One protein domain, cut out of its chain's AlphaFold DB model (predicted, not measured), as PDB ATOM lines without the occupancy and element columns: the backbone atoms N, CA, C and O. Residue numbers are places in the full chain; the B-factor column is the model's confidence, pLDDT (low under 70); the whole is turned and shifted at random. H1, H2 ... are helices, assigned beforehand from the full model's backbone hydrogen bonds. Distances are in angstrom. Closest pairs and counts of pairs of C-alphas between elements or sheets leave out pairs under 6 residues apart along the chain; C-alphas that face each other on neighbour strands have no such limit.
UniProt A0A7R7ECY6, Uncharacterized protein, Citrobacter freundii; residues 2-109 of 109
ATOM      1  N   ILE A   2     -15.294 -51.235 -21.144       79.31
ATOM      2  CA  ILE A   2     -14.280 -52.074 -21.835       79.31
ATOM      3  C   ILE A   2     -14.018 -51.588 -23.274       79.31
ATOM      4  O   ILE A   2     -12.863 -51.454 -23.665       79.31
ATOM      5  N   ALA A   3     -15.077 -51.242 -24.017       88.12
ATOM      6  CA  ALA A   3     -14.966 -50.693 -25.371       88.12
ATOM      7  C   ALA A   3     -14.143 -49.391 -25.418       88.12
ATOM      8  O   ALA A   3     -13.187 -49.304 -26.179       88.12
ATOM      9  N   LEU A   4     -14.440 -48.420 -24.542       90.12
ATOM     10  CA  LEU A   4     -13.689 -47.160 -24.461       90.12
ATOM     11  C   LEU A   4     -12.200 -47.408 -24.181       90.12
ATOM     12  O   LEU A   4     -11.348 -46.835 -24.848       90.12
ATOM     13  N   LYS A   5     -11.874 -48.310 -23.248       92.19
ATOM     14  CA  LYS A   5     -10.481 -48.656 -22.941       92.19
ATOM     15  C   LYS A   5      -9.735 -49.211 -24.160       92.19
ATOM     16  O   LYS A   5      -8.606 -48.798 -24.403       92.19
ATOM     17  N   ALA A   6     -10.359 -50.107 -24.925       92.12
ATOM     18  CA  ALA A   6      -9.753 -50.676 -26.128       92.12
ATOM     19  C   ALA A   6      -9.530 -49.618 -27.225       92.12
ATOM     20  O   ALA A   6      -8.459 -49.571 -27.830       92.12
ATOM     21  N   VAL A   7     -10.508 -48.731 -27.441       93.25
ATOM     22  CA  VAL A   7     -10.399 -47.654 -28.437       93.25
ATOM     23  C   VAL A   7      -9.320 -46.642 -28.038       93.25
ATOM     24  O   VAL A   7      -8.497 -46.275 -28.872       93.25
ATOM     25  N   LEU A   8      -9.247 -46.247 -26.761       92.81
ATOM     26  CA  LEU A   8      -8.195 -45.347 -26.269       92.81
ATOM     27  C   LEU A   8      -6.801 -45.969 -26.376       92.81
ATOM     28  O   LEU A   8      -5.853 -45.268 -26.710       92.81
ATOM     29  N   GLN A   9      -6.675 -47.278 -26.150       91.81
ATOM     30  CA  GLN A   9      -5.411 -47.983 -26.349       91.81
ATOM     31  C   GLN A   9      -4.975 -47.954 -27.822       91.81
ATOM     32  O   GLN A   9      -3.800 -47.728 -28.102       91.81
ATOM     33  N   ARG A  10      -5.904 -48.132 -28.775       91.19
ATOM     34  CA  ARG A  10      -5.579 -47.984 -30.204       91.19
ATOM     35  C   ARG A  10      -5.189 -46.546 -30.540       91.19
ATOM     36  O   ARG A  10      -4.210 -46.356 -31.253       91.19
ATOM     37  N   LEU A  11      -5.906 -45.559 -30.000       91.00
ATOM     38  CA  LEU A  11      -5.608 -44.142 -30.210       91.00
ATOM     39  C   LEU A  11      -4.199 -43.786 -29.720       91.00
ATOM     40  O   LEU A  11      -3.431 -43.167 -30.450       91.00
ATOM     41  N   GLU A  12      -3.839 -44.251 -28.523       90.31
ATOM     42  CA  GLU A  12      -2.508 -44.081 -27.935       90.31
ATOM     43  C   GLU A  12      -1.407 -44.750 -28.766       90.31
ATOM     44  O   GLU A  12      -0.313 -44.207 -28.888       90.31
ATOM     45  N   TRP A  13      -1.680 -45.899 -29.387       88.00
ATOM     46  CA  TRP A  13      -0.715 -46.548 -30.278       88.00
ATOM     47  C   TRP A  13      -0.479 -45.788 -31.582       88.00
ATOM     48  O   TRP A  13       0.646 -45.801 -32.074       88.00
ATOM     49  N   ILE A  14      -1.504 -45.137 -32.137       88.62
ATOM     50  CA  ILE A  14      -1.375 -44.350 -33.372       88.62
ATOM     51  C   ILE A  14      -0.573 -43.066 -33.107       88.62
ATOM     52  O   ILE A  14       0.275 -42.692 -33.920       88.62
ATOM     53  N   THR A  15      -0.811 -42.400 -31.969       86.94
ATOM     54  CA  THR A  15      -0.172 -41.112 -31.638       86.94
ATOM     55  C   THR A  15       1.167 -41.253 -30.913       86.94
ATOM     56  O   THR A  15       2.037 -40.393 -31.052       86.94
ATOM     57  N   THR A  16       1.358 -42.328 -30.147       82.31
ATOM     58  CA  THR A  16       2.546 -42.584 -29.316       82.31
ATOM     59  C   THR A  16       2.906 -44.079 -29.288       82.31
ATOM     60  O   THR A  16       2.763 -44.740 -28.256       82.31
ATOM     61  N   PRO A  17       3.377 -44.661 -30.405       68.88
ATOM     62  CA  PRO A  17       3.712 -46.076 -30.435       68.88
ATOM     63  C   PRO A  17       4.890 -46.389 -29.494       68.88
ATOM     64  O   PRO A  17       5.840 -45.602 -29.414       68.88
ATOM     65  N   PRO A  18       4.869 -47.548 -28.810       66.38
ATOM     66  CA  PRO A  18       6.024 -48.042 -28.071       66.38
ATOM     67  C   PRO A  18       7.272 -48.098 -28.959       66.38
ATOM     68  O   PRO A  18       7.191 -48.414 -30.142       66.38
ATOM     69  N   THR A  19       8.451 -47.877 -28.382       64.75
ATOM     70  CA  THR A  19       9.741 -47.967 -29.094       64.75
ATOM     71  C   THR A  19      10.014 -49.341 -29.713       64.75
ATOM     72  O   THR A  19      10.826 -49.441 -30.626       64.75
ATOM     73  N   SER A  20       9.342 -50.396 -29.243       62.94
ATOM     74  CA  SER A  20       9.407 -51.759 -29.785       62.94
ATOM     75  C   SER A  20       8.296 -52.092 -30.791       62.94
ATOM     76  O   SER A  20       8.223 -53.227 -31.259       62.94
ATOM     77  N   TYR A  21       7.401 -51.150 -31.097       54.56
ATOM     78  CA  TYR A  21       6.220 -51.399 -31.917       54.56
ATOM     79  C   TYR A  21       6.542 -51.258 -33.408       54.56
ATOM     80  O   TYR A  21       7.027 -50.219 -33.848       54.56
ATOM     81  N   THR A  22       6.248 -52.300 -34.186       55.03
ATOM     82  CA  THR A  22       6.536 -52.405 -35.631       55.03
ATOM     83  C   THR A  22       5.315 -52.133 -36.511       55.03
ATOM     84  O   THR A  22       5.301 -52.520 -37.672       55.03
ATOM     85  N   ASN A  23       4.240 -51.574 -35.951       57.28
ATOM     86  CA  ASN A  23       3.021 -51.318 -36.713       57.28
ATOM     87  C   ASN A  23       3.217 -50.062 -37.576       57.28
ATOM     88  O   ASN A  23       3.597 -49.020 -37.041       57.28
ATOM     89  N   ASP A  24       2.954 -50.164 -38.878       57.16
ATOM     90  CA  ASP A  24       3.270 -49.114 -39.862       57.16
ATOM     91  C   ASP A  24       2.341 -47.890 -39.771       57.16
ATOM     92  O   ASP A  24       2.649 -46.827 -40.303       57.16
ATOM     93  N   THR A  25       1.217 -48.001 -39.057       63.03
ATOM     94  CA  THR A  25       0.221 -46.929 -38.913       63.03
ATOM     95  C   THR A  25       0.602 -45.936 -37.814       63.03
ATOM     96  O   THR A  25       0.004 -45.941 -36.731       63.03
ATOM     97  N   LYS A  26       1.628 -45.121 -38.061       71.25
ATOM     98  CA  LYS A  26       2.062 -44.049 -37.158       71.25
ATOM     99  C   LYS A  26       1.750 -42.695 -37.774       71.25
ATOM    100  O   LYS A  26       2.130 -42.441 -38.908       71.25
ATOM    101  N   VAL A  27       1.136 -41.815 -36.986       77.31
ATOM    102  CA  VAL A  27       0.966 -40.413 -37.372       77.31
ATOM    103  C   VAL A  27       2.037 -39.573 -36.698       77.31
ATOM    104  O   VAL A  27       2.122 -39.527 -35.466       77.31
ATOM    105  N   PHE A  28       2.839 -38.871 -37.492       72.38
ATOM    106  CA  PHE A  28       3.767 -37.882 -36.967       72.38
ATOM    107  C   PHE A  28       3.127 -36.495 -36.959       72.38
ATOM    108  O   PHE A  28       2.561 -36.040 -37.949       72.38
ATOM    109  N   SER A  29       3.247 -35.788 -35.835       78.38
ATOM    110  CA  SER A  29       2.956 -34.357 -35.814       78.38
ATOM    111  C   SER A  29       4.100 -33.612 -36.514       78.38
ATOM    112  O   SER A  29       5.235 -33.700 -36.037       78.38
ATOM    113  N   PRO A  30       3.833 -32.847 -37.587       82.31
ATOM    114  CA  PRO A  30       4.846 -32.025 -38.242       82.31
ATOM    115  C   PRO A  30       5.459 -30.996 -37.279       82.31
ATOM    116  O   PRO A  30       4.783 -30.577 -36.327       82.31
ATOM    117  N   PRO A  31       6.709 -30.554 -37.512       82.69
ATOM    118  CA  PRO A  31       7.373 -29.583 -36.650       82.69
ATOM    119  C   PRO A  31       6.672 -28.217 -36.728       82.69
ATOM    120  O   PRO A  31       5.951 -27.926 -37.681       82.69
ATOM    121  N   ALA A  32       6.806 -27.394 -35.687       85.69
ATOM    122  CA  ALA A  32       6.012 -26.168 -35.536       85.69
ATOM    123  C   ALA A  32       6.375 -25.051 -36.535       85.69
ATOM    124  O   ALA A  32       5.567 -24.154 -36.768       85.69
ATOM    125  N   ASP A  33       7.574 -25.108 -37.104       89.50
ATOM    126  CA  ASP A  33       8.103 -24.190 -38.110       89.50
ATOM    127  C   ASP A  33       7.622 -24.506 -39.537       89.50
ATOM    128  O   ASP A  33       7.669 -23.627 -40.398       89.50
ATOM    129  N   ASP A  34       7.081 -25.704 -39.785       87.94
ATOM    130  CA  ASP A  34       6.390 -26.021 -41.035       87.94
ATOM    131  C   ASP A  34       5.004 -25.360 -41.055       87.94
ATOM    132  O   ASP A  34       4.056 -25.782 -40.378       87.94
ATOM    133  N   THR A  35       4.889 -24.286 -41.832       90.62
ATOM    134  CA  THR A  35       3.670 -23.483 -41.976       90.62
ATOM    135  C   THR A  35       2.832 -23.865 -43.195       90.62
ATOM    136  O   THR A  35       1.865 -23.170 -43.510       90.62
ATOM    137  N   SER A  36       3.153 -24.972 -43.878       91.19
ATOM    138  CA  SER A  36       2.338 -25.460 -44.988       91.19
ATOM    139  C   SER A  36       0.906 -25.790 -44.526       91.19
ATOM    140  O   SER A  36       0.701 -26.230 -43.386       91.19
ATOM    141  N   PRO A  37      -0.116 -25.617 -45.389       90.31
ATOM    142  CA  PRO A  37      -1.500 -25.949 -45.041       90.31
ATOM    143  C   PRO A  37      -1.669 -27.393 -44.550       90.31
ATOM    144  O   PRO A  37      -2.401 -27.639 -43.591       90.31
ATOM    145  N   GLN A  38      -0.933 -28.332 -45.154       90.38
ATOM    146  CA  GLN A  38      -0.897 -29.737 -44.745       90.38
ATOM    147  C   GLN A  38      -0.357 -29.888 -43.326       90.38
ATOM    148  O   GLN A  38      -1.008 -30.509 -42.489       90.38
ATOM    149  N   ALA A  39       0.786 -29.272 -43.017       89.81
ATOM    150  CA  ALA A  39       1.379 -29.372 -41.692       89.81
ATOM    151  C   ALA A  39       0.484 -28.773 -40.599       89.81
ATOM    152  O   ALA A  39       0.312 -29.371 -39.533       89.81
ATOM    153  N   ILE A  40      -0.148 -27.629 -40.880       91.00
ATOM    154  CA  ILE A  40      -1.126 -26.998 -39.981       91.00
ATOM    155  C   ILE A  40      -2.319 -27.933 -39.739       91.00
ATOM    156  O   ILE A  40      -2.715 -28.140 -38.588       91.00
ATOM    157  N   PHE A  41      -2.872 -28.525 -40.800       90.94
ATOM    158  CA  PHE A  41      -4.011 -29.438 -40.707       90.94
ATOM    159  C   PHE A  41      -3.667 -30.718 -39.932       90.94
ATOM    160  O   PHE A  41      -4.372 -31.069 -38.981       90.94
ATOM    161  N   LYS A  42      -2.533 -31.355 -40.247       91.19
ATOM    162  CA  LYS A  42      -2.008 -32.531 -39.537       91.19
ATOM    163  C   LYS A  42      -1.832 -32.269 -38.038       91.19
ATOM    164  O   LYS A  42      -2.329 -33.042 -37.218       91.19
ATOM    165  N   ARG A  43      -1.206 -31.145 -37.656       90.44
ATOM    166  CA  ARG A  43      -1.069 -30.743 -36.239       90.44
ATOM    167  C   ARG A  43      -2.422 -30.533 -35.561       90.44
ATOM    168  O   ARG A  43      -2.596 -30.934 -34.413       90.44
ATOM    169  N   SER A  44      -3.379 -29.920 -36.257       90.25
ATOM    170  CA  SER A  44      -4.736 -29.710 -35.740       90.25
ATOM    171  C   SER A  44      -5.453 -31.036 -35.457       90.25
ATOM    172  O   SER A  44      -6.018 -31.218 -34.375       90.25
ATOM    173  N   LEU A  45      -5.401 -31.993 -36.389       89.94
ATOM    174  CA  LEU A  45      -5.968 -33.333 -36.199       89.94
ATOM    175  C   LEU A  45      -5.291 -34.082 -35.049       89.94
ATOM    176  O   LEU A  45      -5.975 -34.645 -34.190       89.94
ATOM    177  N   PHE A  46      -3.960 -34.033 -34.990       89.81
ATOM    178  CA  PHE A  46      -3.190 -34.675 -33.930       89.81
ATOM    179  C   PHE A  46      -3.535 -34.101 -32.548       89.81
ATOM    180  O   PHE A  46      -3.864 -34.848 -31.630       89.81
ATOM    181  N   SER A  47      -3.549 -32.770 -32.405       88.94
ATOM    182  CA  SER A  47      -3.873 -32.083 -31.146       88.94
ATOM    183  C   SER A  47      -5.286 -32.407 -30.644       88.94
ATOM    184  O   SER A  47      -5.489 -32.728 -29.467       88.94
ATOM    185  N   ARG A  48      -6.274 -32.408 -31.547       90.19
ATOM    186  CA  ARG A  48      -7.651 -32.800 -31.208       90.19
ATOM    187  C   ARG A  48      -7.740 -34.264 -30.783       90.19
ATOM    188  O   ARG A  48      -8.396 -34.565 -29.791       90.19
ATOM    189  N   SER A  49      -7.033 -35.156 -31.471       90.56
ATOM    190  CA  SER A  49      -6.992 -36.583 -31.130       90.56
ATOM    191  C   SER A  49      -6.356 -36.832 -29.759       90.56
ATOM    192  O   SER A  49      -6.892 -37.600 -28.962       90.56
ATOM    193  N   MET A  50      -5.274 -36.120 -29.432       89.06
ATOM    194  CA  MET A  50      -4.653 -36.161 -28.102       89.06
ATOM    195  C   MET A  50      -5.593 -35.639 -27.010       89.06
ATOM    196  O   MET A  50      -5.706 -36.248 -25.952       89.06
ATOM    197  N   THR A  51      -6.349 -34.576 -27.293       90.06
ATOM    198  CA  THR A  51      -7.377 -34.072 -26.368       90.06
ATOM    199  C   THR A  51      -8.440 -35.138 -26.082       90.06
ATOM    200  O   THR A  51      -8.835 -35.327 -24.930       90.06
ATOM    201  N   VAL A  52      -8.908 -35.859 -27.108       90.81
ATOM    202  CA  VAL A  52      -9.869 -36.962 -26.931       90.81
ATOM    203  C   VAL A  52      -9.258 -38.096 -26.108       90.81
ATOM    204  O   VAL A  52      -9.927 -38.627 -25.219       90.81
ATOM    205  N   LEU A  53      -7.992 -38.443 -26.360       91.44
ATOM    206  CA  LEU A  53      -7.270 -39.457 -25.592       91.44
ATOM    207  C   LEU A  53      -7.213 -39.095 -24.102       91.44
ATOM    208  O   LEU A  53      -7.585 -39.913 -23.258       91.44
ATOM    209  N   ASP A  54      -6.803 -37.869 -23.783       90.62
ATOM    210  CA  ASP A  54      -6.712 -37.382 -22.406       90.62
ATOM    211  C   ASP A  54      -8.089 -37.341 -21.739       90.62
ATOM    212  O   ASP A  54      -8.256 -37.829 -20.619       90.62
ATOM    213  N   ALA A  55      -9.109 -36.855 -22.451       90.81
ATOM    214  CA  ALA A  55     -10.473 -36.832 -21.941       90.81
ATOM    215  C   ALA A  55     -11.000 -38.245 -21.637       90.81
ATOM    216  O   ALA A  55     -11.619 -38.476 -20.594       90.81
ATOM    217  N   GLY A  56     -10.720 -39.209 -22.516       90.50
ATOM    218  CA  GLY A  56     -11.095 -40.604 -22.321       90.50
ATOM    219  C   GLY A  56     -10.376 -41.251 -21.140       90.50
ATOM    220  O   GLY A  56     -11.007 -41.961 -20.353       90.50
ATOM    221  N   LYS A  57      -9.081 -40.963 -20.959       91.69
ATOM    222  CA  LYS A  57      -8.312 -41.409 -19.787       91.69
ATOM    223  C   LYS A  57      -8.908 -40.851 -18.492       91.69
ATOM    224  O   LYS A  57      -9.131 -41.622 -17.560       91.69
ATOM    225  N   SER A  58      -9.245 -39.563 -18.456       90.88
ATOM    226  CA  SER A  58      -9.902 -38.937 -17.301       90.88
ATOM    227  C   SER A  58     -11.281 -39.545 -17.017       90.88
ATOM    228  O   SER A  58     -11.590 -39.855 -15.865       90.88
ATOM    229  N   LYS A  59     -12.085 -39.816 -18.056       89.75
ATOM    230  CA  LYS A  59     -13.389 -40.491 -17.916       89.75
ATOM    231  C   LYS A  59     -13.246 -41.886 -17.303       89.75
ATOM    232  O   LYS A  59     -13.999 -42.231 -16.396       89.75
ATOM    233  N   LEU A  60     -12.264 -42.679 -17.747       89.94
ATOM    234  CA  LEU A  60     -11.988 -44.010 -17.183       89.94
ATOM    235  C   LEU A  60     -11.562 -43.964 -15.709       89.94
ATOM    236  O   LEU A  60     -11.760 -44.942 -14.991       89.94
ATOM    237  N   GLN A  61     -11.006 -42.841 -15.253       89.69
ATOM    238  CA  GLN A  61     -10.676 -42.591 -13.847       89.69
ATOM    239  C   GLN A  61     -11.869 -42.059 -13.032       89.69
ATOM    240  O   GLN A  61     -11.711 -41.731 -11.859       89.69
ATOM    241  N   GLY A  62     -13.062 -41.961 -13.631       86.56
ATOM    242  CA  GLY A  62     -14.272 -41.462 -12.975       86.56
ATOM    243  C   GLY A  62     -14.345 -39.937 -12.861       86.56
ATOM    244  O   GLY A  62     -15.173 -39.422 -12.114       86.56
ATOM    245  N   GLN A  63     -13.492 -39.201 -13.577       88.25
ATOM    246  CA  GLN A  63     -13.508 -37.740 -13.564       88.25
ATOM    247  C   GLN A  63     -14.577 -37.193 -14.517       88.25
ATOM    248  O   GLN A  63     -14.859 -37.773 -15.569       88.25
ATOM    249  N   SER A  64     -15.156 -36.044 -14.160       79.19
ATOM    250  CA  SER A  64     -16.024 -35.294 -15.069       79.19
ATOM    251  C   SER A  64     -15.180 -34.627 -16.150       79.19
ATOM    252  O   SER A  64     -14.152 -34.018 -15.853       79.19
ATOM    253  N   VAL A  65     -15.615 -34.735 -17.401       82.19
ATOM    254  CA  VAL A  65     -14.872 -34.232 -18.557       82.19
ATOM    255  C   VAL A  65     -15.785 -33.376 -19.415       82.19
ATOM    256  O   VAL A  65     -16.876 -33.796 -19.794       82.19
ATOM    257  N   ARG A  66     -15.318 -32.173 -19.754       71.06
ATOM    258  CA  ARG A  66     -15.951 -31.340 -20.774       71.06
ATOM    259  C   ARG A  66     -15.320 -31.683 -22.114       71.06
ATOM    260  O   ARG A  66     -14.169 -31.332 -22.357       71.06
ATOM    261  N   LEU A  67     -16.070 -32.355 -22.977       66.00
ATOM    262  CA  LEU A  67     -15.619 -32.600 -24.342       66.00
ATOM    263  C   LEU A  67     -15.577 -31.280 -25.124       66.00
ATOM    264  O   LEU A  67     -16.535 -30.505 -25.120       66.00
ATOM    265  N   LEU A  68     -14.440 -31.025 -25.772       63.94
ATOM    266  CA  LEU A  68     -14.270 -29.953 -26.754       63.94
ATOM    267  C   LEU A  68     -15.012 -30.306 -28.058       63.94
ATOM    268  O   LEU A  68     -15.362 -31.478 -28.252       63.94
ATOM    269  N   PRO A  69     -15.283 -29.326 -28.950       64.69
ATOM    270  CA  PRO A  69     -15.843 -29.619 -30.266       64.69
ATOM    271  C   PRO A  69     -14.976 -30.678 -30.941       64.69
ATOM    272  O   PRO A  69     -13.762 -30.524 -31.066       64.69
ATOM    273  N   GLY A  70     -15.627 -31.786 -31.265       65.44
ATOM    274  CA  GLY A  70     -14.983 -33.012 -31.680       65.44
ATOM    275  C   GLY A  70     -14.319 -32.988 -33.035       65.44
ATOM    276  O   GLY A  70     -14.177 -31.954 -33.689       65.44
ATOM    277  N   ILE A  71     -13.984 -34.196 -33.461       76.88
ATOM    278  CA  ILE A  71     -13.820 -34.495 -34.876       76.88
ATOM    279  C   ILE A  71     -15.150 -34.231 -35.596       76.88
ATOM    280  O   ILE A  71     -16.199 -34.698 -35.146       76.88
ATOM    281  N   LYS A  72     -15.106 -33.476 -36.695       78.88
ATOM    282  CA  LYS A  72     -16.264 -33.136 -37.530       78.88
ATOM    283  C   LYS A  72     -16.285 -33.980 -38.801       78.88
ATOM    284  O   LYS A  72     -15.252 -34.476 -39.233       78.88
ATOM    285  N   GLU A  73     -17.454 -34.095 -39.419       75.31
ATOM    286  CA  GLU A  73     -17.614 -34.774 -40.710       75.31
ATOM    287  C   GLU A  73     -16.740 -34.130 -41.801       75.31
ATOM    288  O   GLU A  73     -15.990 -34.834 -42.473       75.31
ATOM    289  N   ASP A  74     -16.690 -32.794 -41.842       84.00
ATOM    290  CA  ASP A  74     -15.810 -32.032 -42.737       84.00
ATOM    291  C   ASP A  74     -14.321 -32.407 -42.597       84.00
ATOM    292  O   ASP A  74     -13.545 -32.199 -43.525       84.00
ATOM    293  N   ASP A  75     -13.867 -32.945 -41.456       86.00
ATOM    294  CA  ASP A  75     -12.470 -33.374 -41.315       86.00
ATOM    295  C   ASP A  75     -12.139 -34.551 -42.251       86.00
ATOM    296  O   ASP A  75     -11.014 -34.624 -42.738       86.00
ATOM    297  N   TYR A  76     -13.104 -35.431 -42.550       87.56
ATOM    298  CA  TYR A  76     -12.915 -36.546 -43.488       87.56
ATOM    299  C   TYR A  76     -12.762 -36.039 -44.924       87.56
ATOM    300  O   TYR A  76     -11.842 -36.454 -45.629       87.56
ATOM    301  N   GLU A  77     -13.617 -35.104 -45.341       90.50
ATOM    302  CA  GLU A  77     -13.517 -34.461 -46.657       90.50
ATOM    303  C   GLU A  77     -12.206 -33.679 -46.792       90.50
ATOM    304  O   GLU A  77     -11.518 -33.760 -47.811       90.50
ATOM    305  N   ASN A  78     -11.802 -32.982 -45.726       89.69
ATOM    306  CA  ASN A  78     -10.551 -32.236 -45.694       89.69
ATOM    307  C   ASN A  78      -9.312 -33.142 -45.749       89.69
ATOM    308  O   ASN A  78      -8.303 -32.714 -46.302       89.69
ATOM    309  N   ILE A  79      -9.353 -34.385 -45.247       89.25
ATOM    310  CA  ILE A  79      -8.253 -35.342 -45.465       89.25
ATOM    311  C   ILE A  79      -8.108 -35.651 -46.958       89.25
ATOM    312  O   ILE A  79      -6.991 -35.610 -47.470       89.25
ATOM    313  N   VAL A  80      -9.208 -35.904 -47.674       90.69
ATOM    314  CA  VAL A  80      -9.148 -36.138 -49.129       90.69
ATOM    315  C   VAL A  80      -8.600 -34.902 -49.840       90.69
ATOM    316  O   VAL A  80      -7.706 -35.023 -50.662       90.69
ATOM    317  N   ALA A  81      -9.080 -33.706 -49.490       90.88
ATOM    318  CA  ALA A  81      -8.712 -32.480 -50.195       90.88
ATOM    319  C   ALA A  81      -7.290 -31.972 -49.884       90.88
ATOM    320  O   ALA A  81      -6.597 -31.482 -50.773       90.88
ATOM    321  N   ILE A  82      -6.853 -32.041 -48.623       91.81
ATOM    322  CA  ILE A  82      -5.582 -31.456 -48.164       91.81
ATOM    323  C   ILE A  82      -4.442 -32.476 -48.264       91.81
ATOM    324  O   ILE A  82      -3.308 -32.101 -48.571       91.81
ATOM    325  N   LEU A  83      -4.738 -33.757 -48.023       90.50
ATOM    326  CA  LEU A  83      -3.761 -34.845 -47.960       90.50
ATOM    327  C   LEU A  83      -3.841 -35.788 -49.177       90.50
ATOM    328  O   LEU A  83      -3.371 -36.915 -49.085       90.50
ATOM    329  N   ASP A  84      -4.397 -35.340 -50.311       87.06
ATOM    330  CA  ASP A  84      -4.679 -36.137 -51.531       87.06
ATOM    331  C   ASP A  84      -3.483 -36.942 -52.088       87.06
ATOM    332  O   ASP A  84      -3.650 -37.913 -52.814       87.06
ATOM    333  N   ASN A  85      -2.251 -36.565 -51.737       86.06
ATOM    334  CA  ASN A  85      -1.024 -37.261 -52.148       86.06
ATOM    335  C   ASN A  85      -0.054 -37.477 -50.979       86.06
ATOM    336  O   ASN A  85       1.145 -37.685 -51.175       86.06
ATOM    337  N   ASP A  86      -0.554 -37.367 -49.751       87.75
ATOM    338  CA  ASP A  86       0.258 -37.541 -48.561       87.75
ATOM    339  C   ASP A  86       0.427 -39.036 -48.254       87.75
ATOM    340  O   ASP A  86      -0.574 -39.755 -48.177       87.75
ATOM    341  N   PRO A  87       1.656 -39.534 -48.047       85.25
ATOM    342  CA  PRO A  87       1.867 -40.940 -47.720       85.25
ATOM    343  C   PRO A  87       1.218 -41.348 -46.390       85.25
ATOM    344  O   PRO A  87       0.953 -42.530 -46.215       85.25
ATOM    345  N   GLU A  88       0.942 -40.398 -45.484       87.50
ATOM    346  CA  GLU A  88       0.268 -40.641 -44.202       87.50
ATOM    347  C   GLU A  88      -1.265 -40.469 -44.283       87.50
ATOM    348  O   GLU A  88      -1.948 -40.494 -43.255       87.50
ATOM    349  N   GLN A  89      -1.853 -40.238 -45.469       89.69
ATOM    350  CA  GLN A  89      -3.296 -39.964 -45.605       89.69
ATOM    351  C   GLN A  89      -4.151 -41.061 -44.950       89.69
ATOM    352  O   GLN A  89      -5.118 -40.773 -44.237       89.69
ATOM    353  N   ARG A  90      -3.774 -42.328 -45.154       89.31
ATOM    354  CA  ARG A  90      -4.469 -43.487 -44.585       89.31
ATOM    355  C   ARG A  90      -4.403 -43.491 -43.056       89.31
ATOM    356  O   ARG A  90      -5.398 -43.782 -42.395       89.31
ATOM    357  N   GLU A  91      -3.248 -43.165 -42.496       89.12
ATOM    358  CA  GLU A  91      -2.990 -43.107 -41.062       89.12
ATOM    359  C   GLU A  91      -3.796 -41.981 -40.414       89.12
ATOM    360  O   GLU A  91      -4.345 -42.163 -39.327       89.12
ATOM    361  N   PHE A  92      -3.949 -40.849 -41.104       90.94
ATOM    362  CA  PHE A  92      -4.825 -39.768 -40.659       90.94
ATOM    363  C   PHE A  92      -6.307 -40.150 -40.698       90.94
ATOM    364  O   PHE A  92      -7.031 -39.782 -39.772       90.94
ATOM    365  N   PHE A  93      -6.765 -40.926 -41.687       91.12
ATOM    366  CA  PHE A  93      -8.129 -41.476 -41.664       91.12
ATOM    367  C   PHE A  93      -8.352 -42.410 -40.478       91.12
ATOM    368  O   PHE A  93      -9.394 -42.338 -39.823       91.12
ATOM    369  N   GLU A  94      -7.382 -43.273 -40.177       91.31
ATOM    370  CA  GLU A  94      -7.491 -44.162 -39.026       91.31
ATOM    371  C   GLU A  94      -7.496 -43.378 -37.711       91.31
ATOM    372  O   GLU A  94      -8.359 -43.613 -36.862       91.31
ATOM    373  N   LEU A  95      -6.584 -42.414 -37.557       91.44
ATOM    374  CA  LEU A  95      -6.552 -41.515 -36.405       91.44
ATOM    375  C   LEU A  95      -7.919 -40.854 -36.201       91.44
ATOM    376  O   LEU A  95      -8.445 -40.862 -35.087       91.44
ATOM    377  N   LEU A  96      -8.503 -40.335 -37.285       91.62
ATOM    378  CA  LEU A  96      -9.794 -39.664 -37.266       91.62
ATOM    379  C   LEU A  96     -10.913 -40.598 -36.811       91.62
ATOM    380  O   LEU A  96     -11.658 -40.273 -35.888       91.62
ATOM    381  N   HIS A  97     -10.982 -41.787 -37.407       91.81
ATOM    382  CA  HIS A  97     -11.986 -42.791 -37.088       91.81
ATOM    383  C   HIS A  97     -11.920 -43.231 -35.619       91.81
ATOM    384  O   HIS A  97     -12.939 -43.274 -34.920       91.81
ATOM    385  N   VAL A  98     -10.715 -43.524 -35.123       92.88
ATOM    386  CA  VAL A  98     -10.508 -43.972 -33.741       92.88
ATOM    387  C   VAL A  98     -10.806 -42.840 -32.752       92.88
ATOM    388  O   VAL A  98     -11.470 -43.079 -31.740       92.88
ATOM    389  N   ALA A  99     -10.393 -41.604 -33.050       92.12
ATOM    390  CA  ALA A  99     -10.693 -40.438 -32.221       92.12
ATOM    391  C   ALA A  99     -12.202 -40.132 -32.175       92.12
ATOM    392  O   ALA A  99     -12.748 -39.960 -31.086       92.12
ATOM    393  N   SER A 100     -12.905 -40.142 -33.315       91.31
ATOM    394  CA  SER A 100     -14.370 -39.998 -33.361       91.31
ATOM    395  C   SER A 100     -15.070 -41.073 -32.529       91.31
ATOM    396  O   SER A 100     -15.953 -40.767 -31.731       91.31
ATOM    397  N   THR A 101     -14.642 -42.330 -32.668       91.75
ATOM    398  CA  THR A 101     -15.220 -43.452 -31.917       91.75
ATOM    399  C   THR A 101     -15.005 -43.289 -30.414       91.75
ATOM    400  O   THR A 101     -15.936 -43.472 -29.631       91.75
ATOM    401  N   ALA A 102     -13.795 -42.905 -29.992       91.75
ATOM    402  CA  ALA A 102     -13.498 -42.637 -28.588       91.75
ATOM    403  C   ALA A 102     -14.379 -41.511 -28.044       91.75
ATOM    404  O   ALA A 102     -14.934 -41.636 -26.956       91.75
ATOM    405  N   GLN A 103     -14.542 -40.436 -28.813       90.38
ATOM    406  CA  GLN A 103     -15.357 -39.301 -28.417       90.38
ATOM    407  C   GLN A 103     -16.825 -39.678 -28.190       90.38
ATOM    408  O   GLN A 103     -17.371 -39.312 -27.151       90.38
ATOM    409  N   LEU A 104     -17.435 -40.436 -29.105       89.69
ATOM    410  CA  LEU A 104     -18.808 -40.929 -28.950       89.69
ATOM    411  C   LEU A 104     -18.949 -41.774 -27.677       89.69
ATOM    412  O   LEU A 104     -19.814 -41.525 -26.843       89.69
ATOM    413  N   LEU A 105     -18.009 -42.697 -27.450       90.44
ATOM    414  CA  LEU A 105     -18.002 -43.542 -26.254       90.44
ATOM    415  C   LEU A 105     -17.811 -42.760 -24.943       90.44
ATOM    416  O   LEU A 105     -18.190 -43.265 -23.887       90.44
ATOM    417  N   ILE A 106     -17.204 -41.569 -24.976       89.56
ATOM    418  CA  ILE A 106     -17.101 -40.679 -23.807       89.56
ATOM    419  C   ILE A 106     -18.420 -39.930 -23.573       89.56
ATOM    420  O   ILE A 106     -18.760 -39.685 -22.416       89.56
ATOM    421  N   GLN A 107     -19.140 -39.562 -24.640       84.88
ATOM    422  CA  GLN A 107     -20.438 -38.871 -24.568       84.88
ATOM    423  C   GLN A 107     -21.549 -39.774 -24.029       84.88
ATOM    424  O   GLN A 107     -22.379 -39.304 -23.256       84.88
ATOM    425  N   ASP A 108     -21.529 -41.052 -24.406       79.38
ATOM    426  CA  ASP A 108     -22.549 -42.036 -24.021       79.38
ATOM    427  C   ASP A 108     -22.326 -42.657 -22.625       79.38
ATOM    428  O   ASP A 108     -23.177 -43.401 -22.133       79.38
ATOM    429  N   ALA A 109     -21.169 -42.405 -22.001       69.94
ATOM    430  CA  ALA A 109     -20.756 -42.969 -20.707       69.94
ATOM    431  C   ALA A 109     -21.019 -42.024 -19.528       69.94
ATOM    432  O   ALA A 109     -21.082 -42.519 -18.384       69.94
TER     433      ALA A 109
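What this domain is: This is residues 2 to 109 of the 109 residues of an uncharacterized protein of Citrobacter freundii (UniProt A0A7R7ECY6). A small up-and-down bundle of four helices: H2 and H4 lie side by side as its core, H1 packs on both of them, and the short H3 packs on the first part of H4, away from H1. The link from H1 to H2 loops out from the bundle round Ser 20, and the link from H2 to H3 runs back along it. The printed part has 108 residues, 67 of them in named helices in the order H1, H2, H3, H4, with no named strand; the class is all helix. It is compact, with a radius of gyration of the C-alphas of 13.9 A, and spans 40 by 33 by 23 A.

How they stand to each other: H1, residues 2 to 15, and H2, residues 37 to 60, form a helical hairpin and touch, closest at the C-alphas of Leu 8 and Leu 53, 6.0 A apart. They run opposite ways at a shallow tilt of 33 degrees, only just short of steep. H3, residues 73 to 82, only just touches H2, with 3 pairs of C-alphas within 8 A; H2 does so with residues 37 to 41 alone. Their closest C-alphas, of Gln 38 and Ile 82, are 6.0 A apart, and the two form a helical hairpin. H4, residues 89 to 107, forms another with H3, at a shallow tilt of 13 degrees, opposite ways; it touches H3 with residues 89 to 96 alone, closest at the C-alphas of Ile 79 and Gln 89, 6.8 A apart. H4 touches H2, running the same way at a shallow tilt of 32 degrees, only just short of steep; the closest C-alphas are those of Ser 49 and Ala 99, 5.5 A apart. H4 also touches H1, opposite ways, closest at the C-alphas of Val 7 and Ala 102, 5.9 A apart. H1 and H3 are apart. In H1, H2 and H4 every O i to N i+4 pair is within hydrogen-bond range; in H3, 5 of 6 are.

Where its parts are: H1 begins at C-alpha 2, (-14.280, -52.074, -21.835), and measures 20.4 A from first to last C-alpha. H2, the longest with 24 residues, measures 34.8 A and begins at C-alpha 37, (-1.500, -25.949, -45.041). H3 has 10 residues. H4 measures 27.2 A and ends at C-alpha 107, (-20.438, -38.871, -24.568).

The domain as a whole: The C-alphas farthest apart, of Gly 62 and Asn 85, are 41.6 A apart. The printed part has no cut. The links H1 to H2, 21 residues, and H2 to H3, 12 residues, are long; H3 to H4, 6 residues, is short. Mean pLDDT of the printed part is 84.7; residues 17 to 25, 67 to 70 and 109 are under 70.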